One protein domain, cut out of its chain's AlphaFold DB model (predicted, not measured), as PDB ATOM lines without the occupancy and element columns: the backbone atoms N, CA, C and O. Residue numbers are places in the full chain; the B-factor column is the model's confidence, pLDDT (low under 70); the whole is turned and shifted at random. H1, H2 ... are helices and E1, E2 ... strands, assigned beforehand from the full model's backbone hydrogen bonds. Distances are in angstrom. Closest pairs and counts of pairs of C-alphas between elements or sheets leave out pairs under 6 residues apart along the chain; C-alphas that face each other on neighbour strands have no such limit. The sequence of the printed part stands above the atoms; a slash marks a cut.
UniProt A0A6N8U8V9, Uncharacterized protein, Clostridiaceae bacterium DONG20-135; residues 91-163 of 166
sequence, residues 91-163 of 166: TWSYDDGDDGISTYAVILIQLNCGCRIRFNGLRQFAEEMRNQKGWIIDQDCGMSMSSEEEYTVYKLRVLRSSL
ATOM      1  N   THR A  91      21.244  49.385  47.300       93.81
ATOM      2  CA  THR A  91      20.163  48.441  47.588       93.81
ATOM      3  C   THR A  91      19.890  47.654  46.313       93.81
ATOM      4  O   THR A  91      19.874  48.234  45.227       93.81
ATOM      5  N   TRP A  92      19.695  46.341  46.419       94.81
ATOM      6  CA  TRP A  92      19.357  45.517  45.263       94.81
ATOM      7  C   TRP A  92      18.358  44.415  45.609       94.81
ATOM      8  O   TRP A  92      18.280  43.975  46.757       94.81
ATOM      9  N   SER A  93      17.618  43.964  44.600       94.69
ATOM     10  CA  SER A  93      16.708  42.821  44.668       94.69
ATOM     11  C   SER A  93      16.715  42.059  43.346       94.69
ATOM     12  O   SER A  93      17.168  42.576  42.323       94.69
ATOM     13  N   TYR A  94      16.191  40.834  43.346       95.62
ATOM     14  CA  TYR A  94      15.817  40.184  42.092       95.62
ATOM     15  C   TYR A  94      14.681  40.966  41.422       95.62
ATOM     16  O   TYR A  94      13.851  41.572  42.103       95.62
ATOM     17  N   ASP A  95      14.687  40.984  40.093       94.25
ATOM     18  CA  ASP A  95      13.537  41.411  39.302       94.25
ATOM     19  C   ASP A  95      12.426  40.360  39.416       94.25
ATOM     20  O   ASP A  95      12.713  39.163  39.432       94.25
ATOM     21  N   ASP A  96      11.164  40.789  39.440       92.19
ATOM     22  CA  ASP A  96      10.015  39.872  39.532       92.19
ATOM     23  C   ASP A  96       9.936  38.889  38.347       92.19
ATOM     24  O   ASP A  96       9.305  37.839  38.445       92.19
ATOM     25  N   GLY A  97      10.569  39.227  37.218       89.25
ATOM     26  CA  GLY A  97      10.682  38.365  36.043       89.25
ATOM     27  C   GLY A  97      11.892  37.424  36.045       89.25
ATOM     28  O   GLY A  97      12.092  36.731  35.047       89.25
ATOM     29  N   ASP A  98      12.720  37.408  37.096       91.81
ATOM     30  CA  ASP A  98      13.845  36.473  37.206       91.81
ATOM     31  C   ASP A  98      13.347  35.036  37.414       91.81
ATOM     32  O   ASP A  98      12.506  34.756  38.266       91.81
ATOM     33  N   ASP A  99      13.895  34.094  36.650       91.62
ATOM     34  CA  ASP A  99      13.464  32.691  36.672       91.62
ATOM     35  C   ASP A  99      14.087  31.864  37.813       91.62
ATOM     36  O   ASP A  99      13.745  30.695  37.996       91.62
ATOM     37  N   GLY A 100      15.037  32.435  38.560       91.44
ATOM     38  CA  GLY A 100      15.773  31.757  39.626       91.44
ATOM     39  C   GLY A 100      16.774  30.689  39.164       91.44
ATOM     40  O   GLY A 100      17.520  30.169  39.995       91.44
ATOM     41  N   ILE A 101      16.831  30.360  37.870       92.31
ATOM     42  CA  ILE A 101      17.574  29.201  37.338       92.31
ATOM     43  C   ILE A 101      18.593  29.572  36.260       92.31
ATOM     44  O   ILE A 101      19.595  28.874  36.102       92.31
ATOM     45  N   SER A 102      18.378  30.668  35.536       93.38
ATOM     46  CA  SER A 102      19.299  31.145  34.510       93.38
ATOM     47  C   SER A 102      20.664  31.489  35.102       93.38
ATOM     48  O   SER A 102      20.777  31.991  36.225       93.38
ATOM     49  N   THR A 103      21.715  31.262  34.305       94.31
ATOM     50  CA  THR A 103      23.113  31.574  34.656       94.31
ATOM     51  C   THR A 103      23.285  33.030  35.080       94.31
ATOM     52  O   THR A 103      24.012  33.325  36.027       94.31
ATOM     53  N   TYR A 104      22.602  33.936  34.383       94.31
ATOM     54  CA  TYR A 104      22.509  35.339  34.755       94.31
ATOM     55  C   TYR A 104      21.176  35.579  35.450       94.31
ATOM     56  O   TYR A 104      20.131  35.241  34.901       94.31
ATOM     57  N   ALA A 105      21.244  36.173  36.634       95.12
ATOM     58  CA  ALA A 105      20.091  36.714  37.320       95.12
ATOM     59  C   ALA A 105      19.791  38.119  36.802       95.12
ATOM     60  O   ALA A 105      20.708  38.900  36.521       95.12
ATOM     61  N   VAL A 106      18.511  38.447  36.713       95.19
ATOM     62  CA  VAL A 106      18.056  39.810  36.459       95.19
ATOM     63  C   VAL A 106      17.804  40.485  37.803       95.19
ATOM     64  O   VAL A 106      17.013  39.999  38.610       95.19
ATOM     65  N   ILE A 107      18.501  41.591  38.059       95.00
ATOM     66  CA  ILE A 107      18.409  42.326  39.324       95.00
ATOM     67  C   ILE A 107      18.042  43.786  39.096       95.00
ATOM     68  O   ILE A 107      18.346  44.372  38.053       95.00
ATOM     69  N   LEU A 108      17.428  44.367  40.117       94.75
ATOM     70  CA  LEU A 108      17.150  45.788  40.241       94.75
ATOM     71  C   LEU A 108      18.133  46.383  41.249       94.75
ATOM     72  O   LEU A 108      18.311  45.829  42.331       94.75
ATOM     73  N   ILE A 109      18.785  47.489  40.895       94.00
ATOM     74  CA  ILE A 109      19.752  48.194  41.745       94.00
ATOM     75  C   ILE A 109      19.325  49.648  41.924       94.00
ATOM     76  O   ILE A 109      19.002  50.330  40.952       94.00
ATOM     77  N   GLN A 110      19.431  50.137  43.156       94.00
ATOM     78  CA  GLN A 110      19.362  51.548  43.515       94.00
ATOM     79  C   GLN A 110      20.709  52.010  44.086       94.00
ATOM     80  O   GLN A 110      21.283  51.340  44.946       94.00
ATOM     81  N   LEU A 111      21.201  53.161  43.615       91.06
ATOM     82  CA  LEU A 111      22.427  53.806  44.101       91.06
ATOM     83  C   LEU A 111      22.074  54.876  45.145       91.06
ATOM     84  O   LEU A 111      21.661  55.979  44.795       91.06
ATOM     85  N   ASN A 112      22.264  54.567  46.427       89.19
ATOM     86  CA  ASN A 112      21.955  55.467  47.546       89.19
ATOM     87  C   ASN A 112      23.020  56.561  47.737       89.19
ATOM     88  O   ASN A 112      22.760  57.582  48.364       89.19
ATOM     89  N   CYS A 113      24.198  56.396  47.128       84.25
ATOM     90  CA  CYS A 113      25.273  57.392  47.125       84.25
ATOM     91  C   CYS A 113      25.020  58.600  46.196       84.25
ATOM     92  O   CYS A 113      25.883  59.465  46.061       84.25
ATOM     93  N   GLY A 114      23.873  58.658  45.508       82.06
ATOM     94  CA  GLY A 114      23.547  59.718  44.546       82.06
ATOM     95  C   GLY A 114      24.209  59.552  43.171       82.06
ATOM     96  O   GLY A 114      24.020  60.392  42.286       82.06
ATOM     97  N   CYS A 115      24.960  58.466  42.959       85.69
ATOM     98  CA  CYS A 115      25.512  58.133  41.652       85.69
ATOM     99  C   CYS A 115      24.431  57.813  40.624       85.69
ATOM    100  O   CYS A 115      23.356  57.308  40.935       85.69
ATOM    101  N   ARG A 116      24.774  58.049  39.355       84.25
ATOM    102  CA  ARG A 116      23.958  57.644  38.211       84.25
ATOM    103  C   ARG A 116      24.799  56.873  37.211       84.25
ATOM    104  O   ARG A 116      25.835  57.369  36.763       84.25
ATOM    105  N   ILE A 117      24.317  55.701  36.806       83.50
ATOM    106  CA  ILE A 117      24.938  54.934  35.726       83.50
ATOM    107  C   ILE A 117      24.590  55.629  34.409       83.50
ATOM    108  O   ILE A 117      23.424  55.738  34.028       83.50
ATOM    109  N   ARG A 118      25.604  56.162  33.721       77.25
ATOM    110  CA  ARG A 118      25.427  56.817  32.415       77.25
ATOM    111  C   ARG A 118      25.158  55.774  31.327       77.25
ATOM    112  O   ARG A 118      25.599  54.638  31.449       77.25
ATOM    113  N   PHE A 119      24.537  56.189  30.220       64.31
ATOM    114  CA  PHE A 119      24.215  55.312  29.079       64.31
ATOM    115  C   PHE A 119      25.431  54.517  28.554       64.31
ATOM    116  O   PHE A 119      25.329  53.320  28.322       64.31
ATOM    117  N   ASN A 120      26.611  55.146  28.486       68.00
ATOM    118  CA  ASN A 120      27.873  54.491  28.098       68.00
ATOM    119  C   ASN A 120      28.753  54.092  29.303       68.00
ATOM    120  O   ASN A 120      29.921  53.751  29.140       68.00
ATOM    121  N   GLY A 121      28.221  54.192  30.522       75.50
ATOM    122  CA  GLY A 121      28.949  53.987  31.775       75.50
ATOM    123  C   GLY A 121      28.889  52.559  32.319       75.50
ATOM    124  O   GLY A 121      29.511  52.293  33.343       75.50
ATOM    125  N   LEU A 122      28.172  51.639  31.660       85.31
ATOM    126  CA  LEU A 122      27.950  50.284  32.179       85.31
ATOM    127  C   LEU A 122      29.256  49.513  32.399       85.31
ATOM    128  O   LEU A 122      29.400  48.824  33.401       85.31
ATOM    129  N   ARG A 123      30.233  49.662  31.499       84.88
ATOM    130  CA  ARG A 123      31.534  48.994  31.628       84.88
ATOM    131  C   ARG A 123      32.305  49.464  32.860       84.88
ATOM    132  O   ARG A 123      32.818  48.638  33.604       84.88
ATOM    133  N   GLN A 124      32.338  50.776  33.087       83.00
ATOM    134  CA  GLN A 124      32.970  51.348  34.273       83.00
ATOM    135  C   GLN A 124      32.260  50.871  35.545       83.00
ATOM    136  O   GLN A 124      32.907  50.370  36.459       83.00
ATOM    137  N   PHE A 125      30.929  50.948  35.573       87.25
ATOM    138  CA  PHE A 125      30.141  50.480  36.711       87.25
ATOM    139  C   PHE A 125      30.356  48.983  36.987       87.25
ATOM    140  O   PHE A 125      30.490  48.567  38.133       87.25
ATOM    141  N   ALA A 126      30.454  48.158  35.943       89.75
ATOM    142  CA  ALA A 126      30.741  46.735  36.075       89.75
ATOM    143  C   ALA A 126      32.128  46.465  36.678       89.75
ATOM    144  O   ALA A 126      32.270  45.546  37.483       89.75
ATOM    145  N   GLU A 127      33.145  47.251  36.319       87.00
ATOM    146  CA  GLU A 127      34.476  47.165  36.932       87.00
ATOM    147  C   GLU A 127      34.441  47.586  38.409       87.00
ATOM    148  O   GLU A 127      35.004  46.896  39.259       87.00
ATOM    149  N   GLU A 128      33.728  48.664  38.735       87.56
ATOM    150  CA  GLU A 128      33.528  49.129  40.112       87.56
ATOM    151  C   GLU A 128      32.819  48.065  40.966       87.56
ATOM    152  O   GLU A 128      33.317  47.699  42.030       87.56
ATOM    153  N   MET A 129      31.728  47.477  40.468       91.12
ATOM    154  CA  MET A 129      30.976  46.427  41.165       91.12
ATOM    155  C   MET A 129      31.742  45.108  41.284       91.12
ATOM    156  O   MET A 129      31.624  44.419  42.302       91.12
ATOM    157  N   ARG A 130      32.574  44.768  40.294       90.44
ATOM    158  CA  ARG A 130      33.489  43.624  40.383       90.44
ATOM    159  C   ARG A 130      34.506  43.824  41.498       90.44
ATOM    160  O   ARG A 130      34.722  42.908  42.283       90.44
ATOM    161  N   ASN A 131      35.101  45.010  41.590       85.56
ATOM    162  CA  ASN A 131      36.092  45.314  42.620       85.56
ATOM    163  C   ASN A 131      35.461  45.427  44.016       85.56
ATOM    164  O   ASN A 131      36.060  44.996  44.994       85.56
ATOM    165  N   GLN A 132      34.255  45.994  44.111       88.62
ATOM    166  CA  GLN A 132      33.590  46.259  45.385       88.62
ATOM    167  C   GLN A 132      32.849  45.044  45.959       88.62
ATOM    168  O   GLN A 132      32.867  44.836  47.170       88.62
ATOM    169  N   LYS A 133      32.129  44.291  45.123       90.50
ATOM    170  CA  LYS A 133      31.236  43.198  45.551       90.50
ATOM    171  C   LYS A 133      31.590  41.845  44.930       90.50
ATOM    172  O   LYS A 133      30.901  40.869  45.188       90.50
ATOM    173  N   GLY A 134      32.599  41.773  44.060       91.25
ATOM    174  CA  GLY A 134      32.898  40.552  43.306       91.25
ATOM    175  C   GLY A 134      31.867  40.222  42.221       91.25
ATOM    176  O   GLY A 134      31.907  39.128  41.658       91.25
ATOM    177  N   TRP A 135      30.946  41.139  41.914       94.56
ATOM    178  CA  TRP A 135      29.858  40.893  40.971       94.56
ATOM    179  C   TRP A 135      30.347  40.896  39.524       94.56
ATOM    180  O   TRP A 135      31.147  41.735  39.109       94.56
ATOM    181  N   ILE A 136      29.825  39.968  38.725       94.75
ATOM    182  CA  ILE A 136      30.118  39.883  37.294       94.75
ATOM    183  C   ILE A 136      28.866  40.315  36.534       94.75
ATOM    184  O   ILE A 136      27.936  39.535  36.354       94.75
ATOM    185  N   ILE A 137      28.846  41.579  36.113       94.12
ATOM    186  CA  ILE A 137      27.745  42.173  35.346       94.12
ATOM    187  C   ILE A 137      27.897  41.826  33.861       94.12
ATOM    188  O   ILE A 137      28.994  41.927  33.305       94.12
ATOM    189  N   ASP A 138      26.791  41.437  33.234       92.88
ATOM    190  CA  ASP A 138      26.668  41.225  31.795       92.88
ATOM    191  C   ASP A 138      26.680  42.583  31.075       92.88
ATOM    192  O   ASP A 138      25.768  43.397  31.226       92.88
ATOM    193  N   GLN A 139      27.753  42.851  30.332       86.38
ATOM    194  CA  GLN A 139      27.951  44.124  29.633       86.38
ATOM    195  C   GLN A 139      27.304  44.134  28.241       86.38
ATOM    196  O   GLN A 139      27.127  45.212  27.673       86.38
ATOM    197  N   ASP A 140      26.934  42.963  27.715       83.62
ATOM    198  CA  ASP A 140      26.397  42.806  26.361       83.62
ATOM    199  C   ASP A 140      24.872  42.968  26.334       83.62
ATOM    200  O   ASP A 140      24.302  43.395  25.330       83.62
ATOM    201  N   CYS A 141      24.191  42.670  27.444       71.94
ATOM    202  CA  CYS A 141      22.727  42.634  27.480       71.94
ATOM    203  C   CYS A 141      22.028  43.989  27.701       71.94
ATOM    204  O   CYS A 141      20.802  44.033  27.812       71.94
ATOM    205  N   GLY A 142      22.776  45.093  27.720       67.31
ATOM    206  CA  GLY A 142      22.233  46.432  27.940       67.31
ATOM    207  C   GLY A 142      21.687  46.657  29.357       67.31
ATOM    208  O   GLY A 142      21.493  45.739  30.150       67.31
ATOM    209  N   MET A 143      21.456  47.925  29.684       85.06
ATOM    210  CA  MET A 143      20.883  48.371  30.954       85.06
ATOM    211  C   MET A 143      19.592  49.124  30.661       85.06
ATOM    212  O   MET A 143      19.582  49.996  29.790       85.06
ATOM    213  N   SER A 144      18.532  48.848  31.417       85.81
ATOM    214  CA  SER A 144      17.355  49.718  31.440       85.81
ATOM    215  C   SER A 144      17.276  50.482  32.754       85.81
ATOM    216  O   SER A 144      17.737  50.018  33.796       85.81
ATOM    217  N   MET A 145      16.697  51.674  32.686       86.50
ATOM    218  CA  MET A 145      16.574  52.593  33.808       86.50
ATOM    219  C   MET A 145      15.116  53.025  33.922       86.50
ATOM    220  O   MET A 145      14.520  53.431  32.924       86.50
ATOM    221  N   SER A 146      14.576  52.975  35.133       84.44
ATOM    222  CA  SER A 146      13.313  53.608  35.496       84.44
ATOM    223  C   SER A 146      13.579  54.628  36.596       84.44
ATOM    224  O   SER A 146      14.303  54.351  37.553       84.44
ATOM    225  N   SER A 147      13.022  55.822  36.443       77.94
ATOM    226  CA  SER A 147      13.129  56.881  37.443       77.94
ATOM    227  C   SER A 147      11.752  57.124  38.038       77.94
ATOM    228  O   SER A 147      10.833  57.468  37.300       77.94
ATOM    229  N   GLU A 148      11.642  56.962  39.350       74.69
ATOM    230  CA  GLU A 148      10.523  57.460  40.150       74.69
ATOM    231  C   GLU A 148      10.875  58.866  40.672       74.69
ATOM    232  O   GLU A 148      12.024  59.305  40.549       74.69
ATOM    233  N   GLU A 149       9.911  59.598  41.244       70.44
ATOM    234  CA  GLU A 149      10.102  61.002  41.666       70.44
ATOM    235  C   GLU A 149      11.292  61.208  42.630       70.44
ATOM    236  O   GLU A 149      11.922  62.267  42.607       70.44
ATOM    237  N   GLU A 150      11.654  60.190  43.422       73.50
ATOM    238  CA  GLU A 150      12.701  60.281  44.451       73.50
ATOM    239  C   GLU A 150      13.950  59.422  44.190       73.50
ATOM    240  O   GLU A 150      15.002  59.681  44.778       73.50
ATOM    241  N   TYR A 151      13.887  58.412  43.318       79.81
ATOM    242  CA  TYR A 151      15.005  57.486  43.112       79.81
ATOM    243  C   TYR A 151      15.048  56.901  41.699       79.81
ATOM    244  O   TYR A 151      14.067  56.866  40.959       79.81
ATOM    245  N   THR A 152      16.235  56.436  41.311       88.38
ATOM    246  CA  THR A 152      16.469  55.772  40.027       88.38
ATOM    247  C   THR A 152      16.796  54.306  40.264       88.38
ATOM    248  O   THR A 152      17.712  53.988  41.024       88.38
ATOM    249  N   VAL A 153      16.062  53.430  39.581       92.75
ATOM    250  CA  VAL A 153      16.274  51.983  39.589       92.75
ATOM    251  C   VAL A 153      16.886  51.558  38.261       92.75
ATOM    252  O   VAL A 153      16.419  51.927  37.180       92.75
ATOM    253  N   TYR A 154      17.942  50.759  38.350       93.31
ATOM    254  CA  TYR A 154      18.642  50.180  37.214       93.31
ATOM    255  C   TYR A 154      18.383  48.683  37.163       93.31
ATOM    256  O   TYR A 154      18.638  47.974  38.133       93.31
ATOM    257  N   LYS A 155      17.923  48.196  36.014       93.75
ATOM    258  CA  LYS A 155      17.762  46.768  35.755       93.75
ATOM    259  C   LYS A 155      18.971  46.260  34.984       93.75
ATOM    260  O   LYS A 155      19.275  46.767  33.900       93.75
ATOM    261  N   LEU A 156      19.655  45.275  35.560       93.94
ATOM    262  CA  LEU A 156      20.904  44.708  35.055       93.94
ATOM    263  C   LEU A 156      20.867  43.183  35.094       93.94
ATOM    264  O   LEU A 156      20.136  42.580  35.879       93.94
ATOM    265  N   ARG A 157      21.716  42.559  34.278       94.94
ATOM    266  CA  ARG A 157      22.003  41.125  34.350       94.94
ATOM    267  C   ARG A 157      23.334  40.900  35.045       94.94
ATOM    268  O   ARG A 157      24.337  41.516  34.692       94.94
ATOM    269  N   VAL A 158      23.348  40.011  36.029       95.56
ATOM    270  CA  VAL A 158      24.536  39.686  36.827       95.56
ATOM    271  C   VAL A 158      24.675  38.176  36.917       95.56
ATOM    272  O   VAL A 158      23.684  37.468  37.073       95.56
ATOM    273  N   LEU A 159      25.896  37.658  36.792       95.56
ATOM    274  CA  LEU A 159      26.166  36.234  36.941       95.56
ATOM    275  C   LEU A 159      25.677  35.786  38.319       95.56
ATOM    276  O   LEU A 159      26.182  36.263  39.338       95.56
ATOM    277  N   ARG A 160      24.717  34.859  38.356       94.62
ATOM    278  CA  ARG A 160      24.007  34.479  39.584       94.62
ATOM    279  C   ARG A 160      24.964  34.010  40.677       94.62
ATOM    280  O   ARG A 160      24.858  34.438  41.820       94.62
ATOM    281  N   SER A 161      25.966  33.212  40.313       94.00
ATOM    282  CA  SER A 161      26.982  32.729  41.256       94.00
ATOM    283  C   SER A 161      27.834  33.843  41.879       94.00
ATOM    284  O   SER A 161      28.390  33.638  42.951       94.00
ATOM    285  N   SER A 162      27.917  35.023  41.255       94.19
ATOM    286  CA  SER A 162      28.683  36.159  41.785       94.19
ATOM    287  C   SER A 162      27.924  36.992  42.824       94.19
ATOM    288  O   SER A 162      28.559  37.722  43.577       94.19
ATOM    289  N   LEU A 163      26.593  36.858  42.922       90.19
ATOM    290  CA  LEU A 163      25.769  37.596  43.895       90.19
ATOM    291  C   LEU A 163      25.917  37.077  45.333       90.19
ATOM    292  O   LEU A 163      25.616  37.799  46.281       90.19
TER     293      LEU A 163
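What this domain is: This is residues 91 to 163 of the 166 residues of an uncharacterized protein of Clostridiaceae bacterium DONG20-135 (UniProt A0A6N8U8V9). A strongly twisted sheet of two joined hairpins, E1 with E2 and E3 with E4, has one helix, H1, set off from one face. The 73 printed residues run E1 E2 H1 E3 E4; the sheet's order is E1 E2 E4 E3, all antiparallel, and the class is mixed, with under half of the residues in named elements. The whole is compact, radius of gyration of the C-alphas 11.7 A, spanning 33 by 26 by 20 A.

Where its parts are: Find E2, residues 104 to 111, 20.7 A long, and E4, residues 152 to 159, 22.0 A, ending at C-alpha 159 (26.166, 36.234, 36.941). E1, residues 91 to 94, 10.8 A, begins at C-alpha 91 (20.163, 48.441, 47.588); E3 is residues 144 to 147, 10.3 A. H1, residues 122 to 133, runs 15.5 A.

How they stand to each other: Look between inner strands E2 and E4: N 107 and O 156 are 2.9 A apart, within hydrogen-bond range. Likewise within hydrogen-bond range are N 93 and O 108, 3.0 A, across the hairpin E1 and E2, and N 146 and O 153, 2.9 A, across the hairpin E3 and E4. H1 is not on the sheet, with 2 pairs of C-alphas within 10 A; every O i to N i+4 pair in it is within range. E2, H1 and E3 form a split strand-helix-strand unit, two strands running the same way with E4 between them, its crossover right-handed.

The domain as a whole: The C-alphas of Ile 101 and Glu 149, the two farthest apart, are 33.0 A apart. The printed part has no cut and no long link; pLDDT is under 70 at residues 119 to 120 and 142.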